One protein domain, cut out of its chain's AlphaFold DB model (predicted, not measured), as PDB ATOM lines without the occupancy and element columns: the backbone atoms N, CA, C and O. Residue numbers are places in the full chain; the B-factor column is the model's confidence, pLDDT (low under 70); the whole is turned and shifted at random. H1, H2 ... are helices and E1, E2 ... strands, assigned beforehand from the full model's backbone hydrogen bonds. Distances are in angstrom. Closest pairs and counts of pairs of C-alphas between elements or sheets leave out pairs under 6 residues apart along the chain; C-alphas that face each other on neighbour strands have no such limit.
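AT A GLANCE: This is residues 32 to 155 of the 245 residues of an uncharacterized protein of Spirochaetae bacterium HGW-Spirochaetae-1 (UniProt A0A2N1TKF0). A small two-strand parallel sheet, E1 beside E2, has H2 and H4 packed on E2, while H1 packs on H2; H1, H2 and H4 run the same way in a curved row with H2 in the middle. H3 and the long link from E2 to H4 lie toward opposite ends of the longest axis. The printed part has 124 residues, with five named helices and two named strands in the order H1 E1 H2 H3 E2 H4 H5. It is mostly helix, with under half of its residues in named elements, and compact: radius of gyration of the C-alphas 14.5 A, spans 44 by 30 by 25 A.

HOW THE PARTS SIT: Start at E1, residues 71 to 73, and E2, residues 113 to 117: they are parallel at 17 degrees, with N 72 and O 113 2.9 A apart, within hydrogen-bond range. Residues 116 to 117 of E2 also pair, parallel, with residues 148 to 149. E1, H2 with H3, and E2 form a strand-helix-strand unit, two parallel strands joined through helices, with a right-handed crossover. The hub H2, residues 84 to 98, touches H1, residues 52 to 61, at a shallow tilt of 16 degrees, the same way; their closest C-alphas, Ala 54 and Asn 90, are 6.4 A apart. H2 touches H4, residues 129 to 144, at 34.8 degrees, only just shallow; the closest C-alphas, Ile 84 and Ala 133, are 6.3 A apart. H3, residues 105 to 108, only just touches H2, with 3 pairs of C-alphas within 8 A, only at the corner; the closest, Tyr 98 and Ala 107, are 5.1 A apart. H5, residues 151 to 155, only just touches H4, with 3 such pairs; the closest, Ala 134 and Tyr 152, are 6.5 A apart. Every O i to N i+4 pair is within range in H1, H2, H4 and H5; H3 is too short for one.

IN THESE COORDINATES: Find C-alpha 113 at (42.581, 24.514, 56.903); E2 runs 13.0 A from there. H2 spans 21.0 A from C-alpha 84 at (28.483, 21.080, 43.545), H4 22.7 A and H1 14.3 A. H5 ends at C-alpha 155, (35.027, 38.903, 38.307).

THE WHOLE: Look to Glu 109 and Thr 124 for the two C-alphas farthest apart, 44.7 A. The printed part has no cut; E2 to H4 is the long link. Residues 32 to 36 are under 70 in pLDDT.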
ATOM      1  N   ILE A  32      48.892  17.806  42.246       65.69
ATOM      2  CA  ILE A  32      49.313  17.365  43.613       65.69
ATOM      3  C   ILE A  32      49.756  15.893  43.640       65.69
ATOM      4  O   ILE A  32      50.603  15.471  44.424       65.69
ATOM      5  N   MET A  33      49.192  15.107  42.722       64.81
ATOM      6  CA  MET A  33      49.619  13.767  42.355       64.81
ATOM      7  C   MET A  33      49.391  13.576  40.854       64.81
ATOM      8  O   MET A  33      48.337  13.945  40.342       64.81
ATOM      9  N   SER A  34      50.354  12.970  40.151       64.50
ATOM     10  CA  SER A  34      50.296  12.731  38.698       64.50
ATOM     11  C   SER A  34      48.910  12.265  38.223       64.50
ATOM     12  O   SER A  34      48.465  11.183  38.600       64.50
ATOM     13  N   GLY A  35      48.285  13.041  37.333       63.28
ATOM     14  CA  GLY A  35      46.981  12.752  36.727       63.28
ATOM     15  C   GLY A  35      45.779  13.489  37.330       63.28
ATOM     16  O   GLY A  35      44.702  13.362  36.765       63.28
ATOM     17  N   TYR A  36      45.941  14.257  38.416       68.56
ATOM     18  CA  TYR A  36      44.843  14.982  39.080       68.56
ATOM     19  C   TYR A  36      45.004  16.504  38.972       68.56
ATOM     20  O   TYR A  36      45.529  17.140  39.883       68.56
ATOM     21  N   HIS A  37      44.587  17.074  37.843       72.19
ATOM     22  CA  HIS A  37      44.927  18.448  37.455       72.19
ATOM     23  C   HIS A  37      44.052  19.517  38.117       72.19
ATOM     24  O   HIS A  37      44.565  20.492  38.655       72.19
ATOM     25  N   ASP A  38      42.729  19.331  38.117       80.06
ATOM     26  CA  ASP A  38      41.792  20.279  38.722       80.06
ATOM     27  C   ASP A  38      40.433  19.624  39.051       80.06
ATOM     28  O   ASP A  38      40.160  18.469  38.708       80.06
ATOM     29  N   LEU A  39      39.551  20.373  39.723       86.38
ATOM     30  CA  LEU A  39      38.219  19.893  40.121       86.38
ATOM     31  C   LEU A  39      37.277  19.591  38.940       86.38
ATOM     32  O   LEU A  39      36.283  18.888  39.117       86.38
ATOM     33  N   SER A  40      37.566  20.104  37.744       82.12
ATOM     34  CA  SER A  40      36.745  19.949  36.539       82.12
ATOM     35  C   SER A  40      37.028  18.666  35.749       82.12
ATOM     36  O   SER A  40      36.201  18.250  34.938       82.12
ATOM     37  N   THR A  41      38.145  17.973  35.996       80.31
ATOM     38  CA  THR A  41      38.416  16.664  35.365       80.31
ATOM     39  C   THR A  41      38.166  15.484  36.301       80.31
ATOM     40  O   THR A  41      37.859  14.387  35.839       80.31
ATOM     41  N   GLU A  42      38.192  15.719  37.615       78.75
ATOM     42  CA  GLU A  42      38.223  14.672  38.646       78.75
ATOM     43  C   GLU A  42      36.941  14.585  39.485       78.75
ATOM     44  O   GLU A  42      36.964  14.236  40.663       78.75
ATOM     45  N   ASP A  43      35.794  14.886  38.883       81.12
ATOM     46  CA  ASP A  43      34.506  14.974  39.579       81.12
ATOM     47  C   ASP A  43      33.681  13.678  39.480       81.12
ATOM     48  O   ASP A  43      32.469  13.719  39.309       81.12
ATOM     49  N   SER A  44      34.304  12.497  39.527       85.94
ATOM     50  CA  SER A  44      33.586  11.208  39.626       85.94
ATOM     51  C   SER A  44      33.577  10.700  41.068       85.94
ATOM     52  O   SER A  44      34.382  11.150  41.866       85.94
ATOM     53  N   GLU A  45      32.674   9.785  41.429       91.50
ATOM     54  CA  GLU A  45      32.650   9.179  42.770       91.50
ATOM     55  C   GLU A  45      33.011   7.699  42.706       91.50
ATOM     56  O   GLU A  45      32.507   6.959  41.857       91.50
ATOM     57  N   ASP A  46      33.846   7.261  43.646       90.31
ATOM     58  CA  ASP A  46      34.015   5.846  43.945       90.31
ATOM     59  C   ASP A  46      32.807   5.276  44.723       90.31
ATOM     60  O   ASP A  46      31.826   5.962  45.019       90.31
ATOM     61  N   ALA A  47      32.865   3.988  45.079       91.69
ATOM     62  CA  ALA A  47      31.790   3.319  45.817       91.69
ATOM     63  C   ALA A  47      31.527   3.907  47.222       91.69
ATOM     64  O   ALA A  47      30.481   3.627  47.808       91.69
ATOM     65  N   SER A  48      32.454   4.705  47.756       91.75
ATOM     66  CA  SER A  48      32.347   5.399  49.044       91.75
ATOM     67  C   SER A  48      31.883   6.855  48.885       91.75
ATOM     68  O   SER A  48      31.758   7.583  49.874       91.75
ATOM     69  N   GLY A  49      31.619   7.305  47.655       93.38
ATOM     70  CA  GLY A  49      31.276   8.694  47.356       93.38
ATOM     71  C   GLY A  49      32.470   9.647  47.442       93.38
ATOM     72  O   GLY A  49      32.266  10.845  47.624       93.38
ATOM     73  N   ASN A  50      33.703   9.134  47.378       94.12
ATOM     74  CA  ASN A  50      34.888   9.983  47.346       94.12
ATOM     75  C   ASN A  50      35.263  10.319  45.909       94.12
ATOM     76  O   ASN A  50      35.215   9.456  45.027       94.12
ATOM     77  N   THR A  51      35.678  11.562  45.696       93.12
ATOM     78  CA  THR A  51      36.250  11.983  44.422       93.12
ATOM     79  C   THR A  51      37.731  11.627  44.319       93.12
ATOM     80  O   THR A  51      38.430  11.544  45.337       93.12
ATOM     81  N   PRO A  52      38.254  11.437  43.094       91.25
ATOM     82  CA  PRO A  52      39.675  11.210  42.890       91.25
ATOM     83  C   PRO A  52      40.572  12.302  43.495       91.25
ATOM     84  O   PRO A  52      41.542  11.964  44.170       91.25
ATOM     85  N   TRP A  53      40.211  13.586  43.369       91.75
ATOM     86  CA  TRP A  53      40.966  14.691  43.984       91.75
ATOM     87  C   TRP A  53      40.964  14.634  45.524       91.75
ATOM     88  O   TRP A  53      41.979  14.922  46.161       91.75
ATOM     89  N   ALA A  54      39.871  14.183  46.151       93.75
ATOM     90  CA  ALA A  54      39.820  14.020  47.604       93.75
ATOM     91  C   ALA A  54      40.699  12.848  48.063       93.75
ATOM     92  O   ALA A  54      41.401  12.940  49.069       93.75
ATOM     93  N   ASN A  55      40.726  11.755  47.298       92.81
ATOM     94  CA  ASN A  55      41.618  10.622  47.559       92.81
ATOM     95  C   ASN A  55      43.103  10.980  47.346       92.81
ATOM     96  O   ASN A  55      43.956  10.542  48.124       92.81
ATOM     97  N   ALA A  56      43.417  11.804  46.343       91.50
ATOM     98  CA  ALA A  56      44.760  12.342  46.141       91.50
ATOM     99  C   ALA A  56      45.183  13.237  47.316       91.50
ATOM    100  O   ALA A  56      46.278  13.076  47.847       91.50
ATOM    101  N   THR A  57      44.278  14.098  47.795       93.50
ATOM    102  CA  THR A  57      44.515  14.952  48.970       93.50
ATOM    103  C   THR A  57      44.828  14.120  50.212       93.50
ATOM    104  O   THR A  57      45.819  14.384  50.884       93.50
ATOM    105  N   ARG A  58      44.046  13.064  50.482       95.38
ATOM    106  CA  ARG A  58      44.321  12.118  51.580       95.38
ATOM    107  C   ARG A  58      45.718  11.521  51.479       95.38
ATOM    108  O   ARG A  58      46.502  11.607  52.414       95.38
ATOM    109  N   THR A  59      46.042  10.970  50.310       94.06
ATOM    110  CA  THR A  59      47.342  10.332  50.059       94.06
ATOM    111  C   THR A  59      48.498  11.307  50.276       94.06
ATOM    112  O   THR A  59      49.520  10.933  50.848       94.06
ATOM    113  N   TYR A  60      48.333  12.554  49.834       92.88
ATOM    114  CA  TYR A  60      49.330  13.601  49.993       92.88
ATOM    115  C   TYR A  60      49.500  14.020  51.461       92.88
ATOM    116  O   TYR A  60      50.627  14.077  51.945       92.88
ATOM    117  N   LEU A  61      48.405  14.256  52.189       95.06
ATOM    118  CA  LEU A  61      48.442  14.702  53.587       95.06
ATOM    119  C   LEU A  61      48.832  13.589  54.573       95.06
ATOM    120  O   LEU A  61      49.397  13.879  55.625       95.06
ATOM    121  N   ASP A  62      48.572  12.323  54.245       96.25
ATOM    122  CA  ASP A  62      48.975  11.173  55.066       96.25
ATOM    123  C   ASP A  62      50.492  10.911  55.026       96.25
ATOM    124  O   ASP A  62      51.006  10.138  55.839       96.25
ATOM    125  N   ASN A  63      51.228  11.534  54.099       94.62
ATOM    126  CA  ASN A  63      52.680  11.426  54.031       94.62
ATOM    127  C   ASN A  63      53.349  12.368  55.056       94.62
ATOM    128  O   ASN A  63      53.233  13.585  54.914       94.62
ATOM    129  N   PRO A  64      54.129  11.852  56.030       95.25
ATOM    130  CA  PRO A  64      54.821  12.683  57.018       95.25
ATOM    131  C   PRO A  64      55.795  13.714  56.443       95.25
ATOM    132  O   PRO A  64      56.116  14.683  57.124       95.25
ATOM    133  N   SER A  65      56.269  13.522  55.207       92.69
ATOM    134  CA  SER A  65      57.102  14.516  54.524       92.69
ATOM    135  C   SER A  65      56.361  15.811  54.182       92.69
ATOM    136  O   SER A  65      57.036  16.781  53.878       92.69
ATOM    137  N   ASN A  66      55.025  15.817  54.247       91.94
ATOM    138  CA  ASN A  66      54.160  16.935  53.857       91.94
ATOM    139  C   ASN A  66      53.421  17.534  55.076       91.94
ATOM    140  O   ASN A  66      52.286  18.004  54.981       91.94
ATOM    141  N   TYR A  67      53.989  17.397  56.279       93.75
ATOM    142  CA  TYR A  67      53.382  17.879  57.532       93.75
ATOM    143  C   TYR A  67      53.525  19.393  57.751       93.75
ATOM    144  O   TYR A  67      52.885  19.952  58.642       93.75
ATOM    145  N   ASP A  68      54.356  20.038  56.947       90.69
ATOM    146  CA  ASP A  68      54.438  21.484  56.752       90.69
ATOM    147  C   ASP A  68      53.177  22.073  56.099       90.69
ATOM    148  O   ASP A  68      52.805  23.209  56.396       90.69
ATOM    149  N   ILE A  69      52.453  21.281  55.307       93.06
ATOM    150  CA  ILE A  69      51.219  21.702  54.640       93.06
ATOM    151  C   ILE A  69      50.085  21.882  55.653       93.06
ATOM    152  O   ILE A  69      49.592  20.920  56.253       93.06
ATOM    153  N   ASN A  70      49.633  23.128  55.794       94.88
ATOM    154  CA  ASN A  70      48.606  23.553  56.750       94.88
ATOM    155  C   ASN A  70      47.379  24.222  56.098       94.88
ATOM    156  O   ASN A  70      46.400  24.491  56.792       94.88
ATOM    157  N   VAL A  71      47.387  24.446  54.779       95.94
ATOM    158  CA  VAL A  71      46.255  24.983  54.008       95.94
ATOM    159  C   VAL A  71      46.120  24.207  52.699       95.94
ATOM    160  O   VAL A  71      47.112  23.953  52.023       95.94
ATOM    161  N   VAL A  72      44.892  23.847  52.317       95.31
ATOM    162  CA  VAL A  72      44.584  23.244  51.011       95.31
ATOM    163  C   VAL A  72      43.492  24.041  50.307       95.31
ATOM    164  O   VAL A  72      42.419  24.288  50.866       95.31
ATOM    165  N   ILE A  73      43.757  24.393  49.047       93.94
ATOM    166  CA  ILE A  73      42.795  25.011  48.131       93.94
ATOM    167  C   ILE A  73      42.804  24.216  46.828       93.94
ATOM    168  O   ILE A  73      43.848  24.062  46.201       93.94
ATOM    169  N   TRP A  74      41.638  23.729  46.410       92.38
ATOM    170  CA  TRP A  74      41.453  23.129  45.091       92.38
ATOM    171  C   TRP A  74      40.791  24.126  44.146       92.38
ATOM    172  O   TRP A  74      39.797  24.756  44.508       92.38
ATOM    173  N   SER A  75      41.312  24.236  42.925       90.06
ATOM    174  CA  SER A  75      40.806  25.166  41.918       90.06
ATOM    175  C   SER A  75      39.899  24.514  40.880       90.06
ATOM    176  O   SER A  75      40.055  23.348  40.511       90.06
ATOM    177  N   TRP A  76      38.975  25.317  40.354       90.94
ATOM    178  CA  TRP A  76      38.157  24.989  39.190       90.94
ATOM    179  C   TRP A  76      38.761  25.601  37.923       90.94
ATOM    180  O   TRP A  76      38.922  26.819  37.864       90.94
ATOM    181  N   CYS A  77      39.004  24.790  36.890       85.38
ATOM    182  CA  CYS A  77      39.231  25.294  35.527       85.38
ATOM    183  C   CYS A  77      37.903  25.607  34.821       85.38
ATOM    184  O   CYS A  77      37.813  26.531  34.027       85.38
ATOM    185  N   LYS A  78      36.839  24.865  35.151       89.56
ATOM    186  CA  LYS A  78      35.457  25.146  34.752       89.56
ATOM    187  C   LYS A  78      34.497  24.514  35.753       89.56
ATOM    188  O   LYS A  78      34.652  23.348  36.092       89.56
ATOM    189  N   ILE A  79      33.487  25.254  36.208       94.81
ATOM    190  CA  ILE A  79      32.547  24.756  37.226       94.81
ATOM    191  C   ILE A  79      31.208  24.297  36.629       94.81
ATOM    192  O   ILE A  79      30.550  23.404  37.167       94.81
ATOM    193  N   SER A  80      30.790  24.855  35.488       94.69
ATOM    194  CA  SER A  80      29.531  24.457  34.855       94.69
ATOM    195  C   SER A  80      29.567  23.015  34.356       94.69
ATOM    196  O   SER A  80      30.418  22.639  33.551       94.69
ATOM    197  N   GLY A  81      28.560  22.237  34.762       92.75
ATOM    198  CA  GLY A  81      28.426  20.815  34.424       92.75
ATOM    199  C   GLY A  81      28.835  19.862  35.549       92.75
ATOM    200  O   GLY A  81      28.623  18.660  35.405       92.75
ATOM    201  N   HIS A  82      29.346  20.390  36.663       94.88
ATOM    202  CA  HIS A  82      29.805  19.615  37.815       94.88
ATOM    203  C   HIS A  82      28.771  19.515  38.936       94.88
ATOM    204  O   HIS A  82      27.834  20.314  39.034       94.88
ATOM    205  N   ASN A  83      28.930  18.507  39.797       95.88
ATOM    206  CA  ASN A  83      28.051  18.308  40.945       95.88
ATOM    207  C   ASN A  83      28.588  19.050  42.176       95.88
ATOM    208  O   ASN A  83      29.432  18.557  42.920       95.88
ATOM    209  N   ILE A  84      28.022  20.220  42.449       97.69
ATOM    210  CA  ILE A  84      28.483  21.080  43.545       97.69
ATOM    211  C   ILE A  84      28.238  20.468  44.930       97.69
ATOM    212  O   ILE A  84      29.056  20.636  45.830       97.69
ATOM    213  N   ASN A  85      27.168  19.684  45.107       97.69
ATOM    214  CA  ASN A  85      26.941  18.975  46.372       97.69
ATOM    215  C   ASN A  85      28.032  17.936  46.641       97.69
ATOM    216  O   ASN A  85      28.425  17.744  47.789       97.69
ATOM    217  N   ARG A  86      28.528  17.274  45.592       96.81
ATOM    218  CA  ARG A  86      29.636  16.319  45.699       96.81
ATOM    219  C   ARG A  86      30.937  17.020  46.075       96.81
ATOM    220  O   ARG A  86      31.622  16.525  46.969       96.81
ATOM    221  N   TYR A  87      31.237  18.165  45.460       97.31
ATOM    222  CA  TYR A  87      32.375  19.001  45.854       97.31
ATOM    223  C   TYR A  87      32.301  19.384  47.334       97.31
ATOM    224  O   TYR A  87      33.213  19.067  48.095       97.31
ATOM    225  N   ILE A  88      31.175  19.969  47.758       98.44
ATOM    226  CA  ILE A  88      30.953  20.383  49.147       98.44
ATOM    227  C   ILE A  88      31.104  19.194  50.102       98.44
ATOM    228  O   ILE A  88      31.831  19.282  51.084       98.44
ATOM    229  N   THR A  89      30.473  18.061  49.787       98.25
ATOM    230  CA  THR A  89      30.537  16.853  50.625       98.25
ATOM    231  C   THR A  89      31.970  16.351  50.787       98.25
ATOM    232  O   THR A  89      32.362  15.964  51.884       98.25
ATOM    233  N   ASN A  90      32.768  16.347  49.717       97.94
ATOM    234  CA  ASN A  90      34.150  15.877  49.779       97.94
ATOM    235  C   ASN A  90      35.072  16.863  50.509       97.94
ATOM    236  O   ASN A  90      35.915  16.416  51.284       97.94
ATOM    237  N   MET A  91      34.880  18.176  50.340       98.19
ATOM    238  CA  MET A  91      35.603  19.195  51.113       98.19
ATOM    239  C   MET A  91      35.310  19.079  52.614       98.19
ATOM    240  O   MET A  91      36.233  19.096  53.423       98.19
ATOM    241  N   GLU A  92      34.042  18.892  52.993       98.56
ATOM    242  CA  GLU A  92      33.656  18.699  54.398       98.56
ATOM    243  C   GLU A  92      34.252  17.419  54.992       98.56
ATOM    244  O   GLU A  92      34.761  17.451  56.106       98.56
ATOM    245  N   ARG A  93      34.286  16.311  54.238       98.50
ATOM    246  CA  ARG A  93      34.962  15.080  54.688       98.50
ATOM    247  C   ARG A  93      36.447  15.306  54.954       98.50
ATOM    248  O   ARG A  93      36.958  14.847  55.967       98.50
ATOM    249  N   LEU A  94      37.141  16.017  54.064       98.44
ATOM    250  CA  LEU A  94      38.553  16.337  54.268       98.44
ATOM    251  C   LEU A  94      38.759  17.219  55.505       98.44
ATOM    252  O   LEU A  94      39.694  16.981  56.263       98.44
ATOM    253  N   LEU A  95      37.865  18.177  55.755       98.38
ATOM    254  CA  LEU A  95      37.891  19.001  56.963       98.38
ATOM    255  C   LEU A  95      37.647  18.161  58.229       98.38
ATOM    256  O   LEU A  95      38.385  18.297  59.200       98.38
ATOM    257  N   GLU A  96      36.671  17.253  58.223       98.56
ATOM    258  CA  GLU A  96      36.396  16.330  59.340       98.56
ATOM    259  C   GLU A  96      37.548  15.341  59.603       98.56
ATOM    260  O   GLU A  96      37.732  14.850  60.721       98.56
ATOM    261  N   GLU A  97      38.331  15.020  58.575       98.62
ATOM    262  CA  GLU A  97      39.489  14.136  58.674       98.62
ATOM    263  C   GLU A  97      40.740  14.890  59.139       98.62
ATOM    264  O   GLU A  97      41.376  14.474  60.103       98.62
ATOM    265  N   TYR A  98      41.082  16.003  58.498       98.69
ATOM    266  CA  TYR A  98      42.391  16.651  58.624       98.69
ATOM    267  C   TYR A  98      42.365  18.035  59.267       98.69
ATOM    268  O   TYR A  98      43.430  18.555  59.604       98.69
ATOM    269  N   GLY A  99      41.189  18.641  59.424       98.12
ATOM    270  CA  GLY A  99      41.035  19.959  60.031       98.12
ATOM    271  C   GLY A  99      41.280  19.973  61.537       98.12
ATOM    272  O   GLY A  99      41.498  18.924  62.147       98.12
ATOM    273  N   PRO A 100      41.245  21.153  62.180       96.38
ATOM    274  CA  PRO A 100      41.385  21.265  63.628       96.38
ATOM    275  C   PRO A 100      40.394  20.364  64.384       96.38
ATOM    276  O   PRO A 100      39.178  20.517  64.277       96.38
ATOM    277  N   GLY A 101      40.916  19.414  65.169       96.50
ATOM    278  CA  GLY A 101      40.096  18.420  65.878       96.50
ATOM    279  C   GLY A 101      39.573  17.275  65.001       96.50
ATOM    280  O   GLY A 101      38.684  16.540  65.437       96.50
ATOM    281  N   GLY A 102      40.110  17.130  63.790       97.94
ATOM    282  CA  GLY A 102      39.772  16.081  62.840       97.94
ATOM    283  C   GLY A 102      40.137  14.673  63.314       97.94
ATOM    284  O   GLY A 102      40.863  14.466  64.290       97.94
ATOM    285  N   SER A 103      39.588  13.681  62.619       98.44
ATOM    286  CA  SER A 103      39.704  12.263  62.983       98.44
ATOM    287  C   SER A 103      41.034  11.604  62.597       98.44
ATOM    288  O   SER A 103      41.394  10.577  63.180       98.44
ATOM    289  N   ASN A 104      41.778  12.168  61.642       98.31
ATOM    290  CA  ASN A 104      43.107  11.691  61.270       98.31
ATOM    291  C   ASN A 104      44.124  12.060  62.360       98.31
ATOM    292  O   ASN A 104      44.120  13.166  62.894       98.31
ATOM    293  N   SER A 105      45.054  11.151  62.663       97.06
ATOM    294  CA  SER A 105      46.068  11.374  63.697       97.06
ATOM    295  C   SER A 105      46.944  12.606  63.456       97.06
ATOM    296  O   SER A 105      47.385  13.211  64.431       97.06
ATOM    297  N   ARG A 106      47.184  13.005  62.193       97.19
ATOM    298  CA  ARG A 106      47.985  14.205  61.901       97.19
ATOM    299  C   ARG A 106      47.324  15.483  62.400       97.19
ATOM    300  O   ARG A 106      48.032  16.384  62.819       97.19
ATOM    301  N   ALA A 107      45.992  15.533  62.451       97.75
ATOM    302  CA  ALA A 107      45.238  16.728  62.825       97.75
ATOM    303  C   ALA A 107      45.501  17.210  64.265       97.75
ATOM    304  O   ALA A 107      45.188  18.350  64.601       97.75
ATOM    305  N   VAL A 108      46.073  16.355  65.121       96.81
ATOM    306  CA  VAL A 108      46.429  16.711  66.503       96.81
ATOM    307  C   VAL A 108      47.604  17.690  66.551       96.81
ATOM    308  O   VAL A 108      47.577  18.625  67.348       96.81
ATOM    309  N   GLU A 109      48.627  17.473  65.723       97.12
ATOM    310  CA  GLU A 109      49.865  18.274  65.720       97.12
ATOM    311  C   GLU A 109      50.006  19.137  64.453       97.12
ATOM    312  O   GLU A 109      50.646  20.183  64.492       97.12
ATOM    313  N   HIS A 110      49.363  18.726  63.358       97.25
ATOM    314  CA  HIS A 110      49.446  19.304  62.015       97.25
ATOM    315  C   HIS A 110      48.048  19.396  61.360       97.25
ATOM    316  O   HIS A 110      47.783  18.712  60.363       97.25
ATOM    317  N   PRO A 111      47.105  20.170  61.933       97.88
ATOM    318  CA  PRO A 111      45.799  20.385  61.315       97.88
ATOM    319  C   PRO A 111      45.921  21.159  59.995       97.88
ATOM    320  O   PRO A 111      46.842  21.955  59.817       97.88
ATOM    321  N   VAL A 112      44.969  20.940  59.086       98.00
ATOM    322  CA  VAL A 112      44.881  21.642  57.795       98.00
ATOM    323  C   VAL A 112      43.590  22.428  57.682       98.00
ATOM    324  O   VAL A 112      42.502  21.882  57.847       98.00
ATOM    325  N   GLU A 113      43.710  23.697  57.323       97.50
ATOM    326  CA  GLU A 113      42.581  24.514  56.903       97.50
ATOM    327  C   GLU A 113      42.220  24.210  55.444       97.50
ATOM    328  O   GLU A 113      43.084  24.115  54.571       97.50
ATOM    329  N   PHE A 114      40.927  24.074  55.165       97.62
ATOM    330  CA  PHE A 114      40.418  23.850  53.813       97.62
ATOM    331  C   PHE A 114      39.653  25.081  53.345       97.62
ATOM    332  O   PHE A 114      38.652  25.469  53.953       97.62
ATOM    333  N   VAL A 115      40.110  25.680  52.247       98.31
ATOM    334  CA  VAL A 115      39.457  26.846  51.646       98.31
ATOM    335  C   VAL A 115      38.601  26.378  50.479       98.31
ATOM    336  O   VAL A 115      39.075  25.731  49.545       98.31
ATOM    337  N   PHE A 116      37.319  26.718  50.535       98.38
ATOM    338  CA  PHE A 116      36.404  26.518  49.425       98.38
ATOM    339  C   PHE A 116      36.679  27.549  48.332       98.38
ATOM    340  O   PHE A 116      37.152  28.652  48.596       98.38
ATOM    341  N   MET A 117      36.356  27.207  47.090       97.56
ATOM    342  CA  MET A 117      36.582  28.081  45.945       97.56
ATOM    343  C   MET A 117      35.399  28.021  44.980       97.56
ATOM    344  O   MET A 117      34.881  26.940  44.693       97.56
ATOM    345  N   THR A 118      34.985  29.175  44.455       97.62
ATOM    346  CA  THR A 118      34.074  29.238  43.299       97.62
ATOM    347  C   THR A 118      34.863  29.214  41.986       97.62
ATOM    348  O   THR A 118      36.057  29.511  41.950       97.62
ATOM    349  N   GLY A 119      34.212  28.814  40.891       95.19
ATOM    350  CA  GLY A 119      34.806  28.905  39.555       95.19
ATOM    351  C   GLY A 119      34.832  30.337  39.021       95.19
ATOM    352  O   GLY A 119      34.283  31.247  39.633       95.19
ATOM    353  N   HIS A 120      35.441  30.532  37.855       95.06
ATOM    354  CA  HIS A 120      35.346  31.796  37.128       95.06
ATOM    355  C   HIS A 120      33.938  31.997  36.528       95.06
ATOM    356  O   HIS A 120      33.130  31.067  36.416       95.06
ATOM    357  N   SER A 121      33.638  33.219  36.108       96.25
ATOM    358  CA  SER A 121      32.442  33.558  35.342       96.25
ATOM    359  C   SER A 121      32.505  32.993  33.916       96.25
ATOM    360  O   SER A 121      33.564  32.883  33.309       96.25
ATOM    361  N   GLU A 122      31.364  32.584  33.357       95.69
ATOM    362  CA  GLU A 122      31.315  31.866  32.065       95.69
ATOM    363  C   GLU A 122      30.520  32.609  30.975       95.69
ATOM    364  O   GLU A 122      30.142  32.020  29.964       95.69
ATOM    365  N   GLY A 123      30.194  33.891  31.168       95.75
ATOM    366  CA  GLY A 123      29.455  34.680  30.175       95.75
ATOM    367  C   GLY A 123      27.985  34.281  30.010       95.75
ATOM    368  O   GLY A 123      27.362  34.604  29.001       95.75
ATOM    369  N   THR A 124      27.416  33.554  30.979       95.25
ATOM    370  CA  THR A 124      26.041  33.013  30.914       95.25
ATOM    371  C   THR A 124      25.037  33.738  31.818       95.25
ATOM    372  O   THR A 124      23.859  33.377  31.834       95.25
ATOM    373  N   GLY A 125      25.487  34.775  32.529       94.31
ATOM    374  CA  GLY A 125      24.663  35.611  33.405       94.31
ATOM    375  C   GLY A 125      24.325  34.963  34.749       94.31
ATOM    376  O   GLY A 125      24.725  33.838  35.043       94.31
ATOM    377  N   GLU A 126      23.559  35.684  35.567       95.62
ATOM    378  CA  GLU A 126      23.273  35.341  36.975       95.62
ATOM    379  C   GLU A 126      22.400  34.088  37.155       95.62
ATOM    380  O   GLU A 126      22.352  33.497  38.228       95.62
ATOM    381  N   THR A 127      21.707  33.658  36.100       96.38
ATOM    382  CA  THR A 127      20.952  32.393  36.088       96.38
ATOM    383  C   THR A 127      21.735  31.250  35.442       96.38
ATOM    384  O   THR A 127      21.196  30.158  35.261       96.38
ATOM    385  N   GLY A 128      22.974  31.511  35.017       96.62
ATOM    386  CA  GLY A 128      23.869  30.537  34.410       96.62
ATOM    387  C   GLY A 128      24.397  29.523  35.422       96.62
ATOM    388  O   GLY A 128      24.394  29.756  36.630       96.62
ATOM    389  N   ALA A 129      24.878  28.383  34.926       97.06
ATOM    390  CA  ALA A 129      25.338  27.288  35.779       97.06
ATOM    391  C   ALA A 129      26.487  27.705  36.718       97.06
ATOM    392  O   ALA A 129      26.453  27.341  37.890       97.06
ATOM    393  N   ALA A 130      27.436  28.521  36.244       97.19
ATOM    394  CA  ALA A 130      28.520  29.051  37.074       97.19
ATOM    395  C   ALA A 130      28.015  29.934  38.227       97.19
ATOM    396  O   ALA A 130      28.444  29.756  39.363       97.19
ATOM    397  N   ALA A 131      27.051  30.819  37.955       97.81
ATOM    398  CA  ALA A 131      26.460  31.701  38.962       97.81
ATOM    399  C   ALA A 131      25.726  30.909  40.052       97.81
ATOM    400  O   ALA A 131      25.917  31.136  41.245       97.81
ATOM    401  N   LEU A 132      24.916  29.928  39.638       98.31
ATOM    402  CA  LEU A 132      24.171  29.066  40.555       98.31
ATOM    403  C   LEU A 132      25.106  28.186  41.397       98.31
ATOM    404  O   LEU A 132      24.856  27.987  42.584       98.31
ATOM    405  N   ALA A 133      26.190  27.685  40.799       98.25
ATOM    406  CA  ALA A 133      27.210  26.919  41.505       98.25
ATOM    407  C   ALA A 133      27.956  27.771  42.542       98.25
ATOM    408  O   ALA A 133      28.119  27.338  43.684       98.25
ATOM    409  N   ALA A 134      28.367  28.986  42.166       98.25
ATOM    410  CA  ALA A 134      29.016  29.930  43.070       98.25
ATOM    411  C   ALA A 134      28.112  30.274  44.260       98.25
ATOM    412  O   ALA A 134      28.544  30.173  45.407       98.25
ATOM    413  N   GLU A 135      26.835  30.577  44.007       98.44
ATOM    414  CA  GLU A 135      25.872  30.880  45.068       98.44
ATOM    415  C   GLU A 135      25.655  29.691  46.014       98.44
ATOM    416  O   GLU A 135      25.590  29.866  47.230       98.44
ATOM    417  N   GLN A 136      25.611  28.465  45.488       98.75
ATOM    418  CA  GLN A 136      25.498  27.262  46.310       98.75
ATOM    419  C   GLN A 136      26.707  27.081  47.246       98.75
ATOM    420  O   GLN A 136      26.523  26.787  48.431       98.75
ATOM    421  N   ILE A 137      27.932  27.278  46.746       98.75
ATOM    422  CA  ILE A 137      29.162  27.196  47.553       98.75
ATOM    423  C   ILE A 137      29.194  28.320  48.592       98.75
ATOM    424  O   ILE A 137      29.455  28.064  49.768       98.75
ATOM    425  N   ARG A 138      28.876  29.554  48.189       98.62
ATOM    426  CA  ARG A 138      28.846  30.722  49.075       98.62
ATOM    427  C   ARG A 138      27.850  30.545  50.213       98.62
ATOM    428  O   ARG A 138      28.210  30.719  51.377       98.62
ATOM    429  N   SER A 139      26.626  30.133  49.889       98.75
ATOM    430  CA  SER A 139      25.587  29.823  50.870       98.75
ATOM    431  C   SER A 139      26.053  28.770  51.880       98.75
ATOM    432  O   SER A 139      25.847  28.938  53.084       98.75
ATOM    433  N   HIS A 140      26.733  27.712  51.421       98.81
ATOM    434  CA  HIS A 140      27.313  26.697  52.305       98.81
ATOM    435  C   HIS A 140      28.402  27.271  53.218       98.81
ATOM    436  O   HIS A 140      28.379  27.020  54.425       98.81
ATOM    437  N   CYS A 141      29.322  28.069  52.674       98.69
ATOM    438  CA  CYS A 141      30.423  28.647  53.445       98.69
ATOM    439  C   CYS A 141      29.925  29.612  54.523       98.69
ATOM    440  O   CYS A 141      30.375  29.531  55.664       98.69
ATOM    441  N   ILE A 142      28.946  30.464  54.201       98.50
ATOM    442  CA  ILE A 142      28.315  31.375  55.166       98.50
ATOM    443  C   ILE A 142      27.616  30.584  56.276       98.50
ATOM    444  O   ILE A 142      27.806  30.873  57.456       98.50
ATOM    445  N   ALA A 143      26.820  29.573  55.915       98.62
ATOM    446  CA  ALA A 143      26.048  28.797  56.884       98.62
ATOM    447  C   ALA A 143      26.928  27.990  57.852       98.62
ATOM    448  O   ALA A 143      26.528  27.762  58.994       98.62
ATOM    449  N   ASN A 144      28.115  27.569  57.407       98.38
ATOM    450  CA  ASN A 144      29.009  26.697  58.167       98.38
ATOM    451  C   ASN A 144      30.299  27.394  58.625       98.38
ATOM    452  O   ASN A 144      31.175  26.733  59.173       98.38
ATOM    453  N   ASN A 145      30.431  28.710  58.432       97.06
ATOM    454  CA  ASN A 145      31.639  29.470  58.770       97.06
ATOM    455  C   ASN A 145      32.910  28.850  58.150       97.06
ATOM    456  O   ASN A 145      33.845  28.482  58.862       97.06
ATOM    457  N   ARG A 146      32.902  28.665  56.824       97.94
ATOM    458  CA  ARG A 146      34.043  28.142  56.052       97.94
ATOM    459  C   ARG A 146      34.795  29.263  55.347       97.94
ATOM    460  O   ARG A 146      34.188  30.245  54.922       97.94
ATOM    461  N   TRP A 147      36.099  29.072  55.179       97.88
ATOM    462  CA  TRP A 147      36.932  29.923  54.334       97.88
ATOM    463  C   TRP A 147      36.538  29.774  52.863       97.88
ATOM    464  O   TRP A 147      36.310  28.658  52.395       97.88
ATOM    465  N   LEU A 148      36.471  30.894  52.142       98.06
ATOM    466  CA  LEU A 148      36.079  30.949  50.736       98.06
ATOM    467  C   LEU A 148      36.962  31.939  49.974       98.06
ATOM    468  O   LEU A 148      37.115  33.082  50.403       98.06
ATOM    469  N   ILE A 149      37.459  31.522  48.811       97.25
ATOM    470  CA  ILE A 149      37.956  32.423  47.770       97.25
ATOM    471  C   ILE A 149      36.964  32.426  46.597       97.25
ATOM    472  O   ILE A 149      36.757  31.421  45.917       97.25
ATOM    473  N   ASP A 150      36.270  33.549  46.406       97.50
ATOM    474  CA  ASP A 150      35.123  33.635  45.494       97.50
ATOM    475  C   ASP A 150      35.507  34.301  44.164       97.50
ATOM    476  O   ASP A 150      35.265  35.487  43.947       97.50
ATOM    477  N   TYR A 151      36.133  33.543  43.262       96.00
ATOM    478  CA  TYR A 151      36.549  34.066  41.956       96.00
ATOM    479  C   TYR A 151      35.378  34.516  41.084       96.00
ATOM    480  O   TYR A 151      35.530  35.492  40.351       96.00
ATOM    481  N   TYR A 152      34.221  33.859  41.179       97.19
ATOM    482  CA  TYR A 152      33.028  34.297  40.459       97.19
ATOM    483  C   TYR A 152      32.642  35.723  40.869       97.19
ATOM    484  O   TYR A 152      32.430  36.577  40.008       97.19
ATOM    485  N   ASP A 153      32.588  35.996  42.176       96.75
ATOM    486  CA  ASP A 153      32.242  37.324  42.694       96.75
ATOM    487  C   ASP A 153      33.291  38.375  42.327       96.75
ATOM    488  O   ASP A 153      32.948  39.456  41.853       96.75
ATOM    489  N   MET A 154      34.575  38.027  42.452       96.25
ATOM    490  CA  MET A 154      35.683  38.916  42.096       96.25
ATOM    491  C   MET A 154      35.648  39.370  40.634       96.25
ATOM    492  O   MET A 154      36.051  40.487  40.332       96.25
ATOM    493  N   GLU A 155      35.168  38.531  39.718       97.44
ATOM    494  CA  GLU A 155      35.027  38.903  38.307       97.44
ATOM    495  C   GLU A 155      33.780  39.752  38.036       97.44
ATOM    496  O   GLU A 155      33.727  40.476  37.038       97.44
TER     497      GLU A 155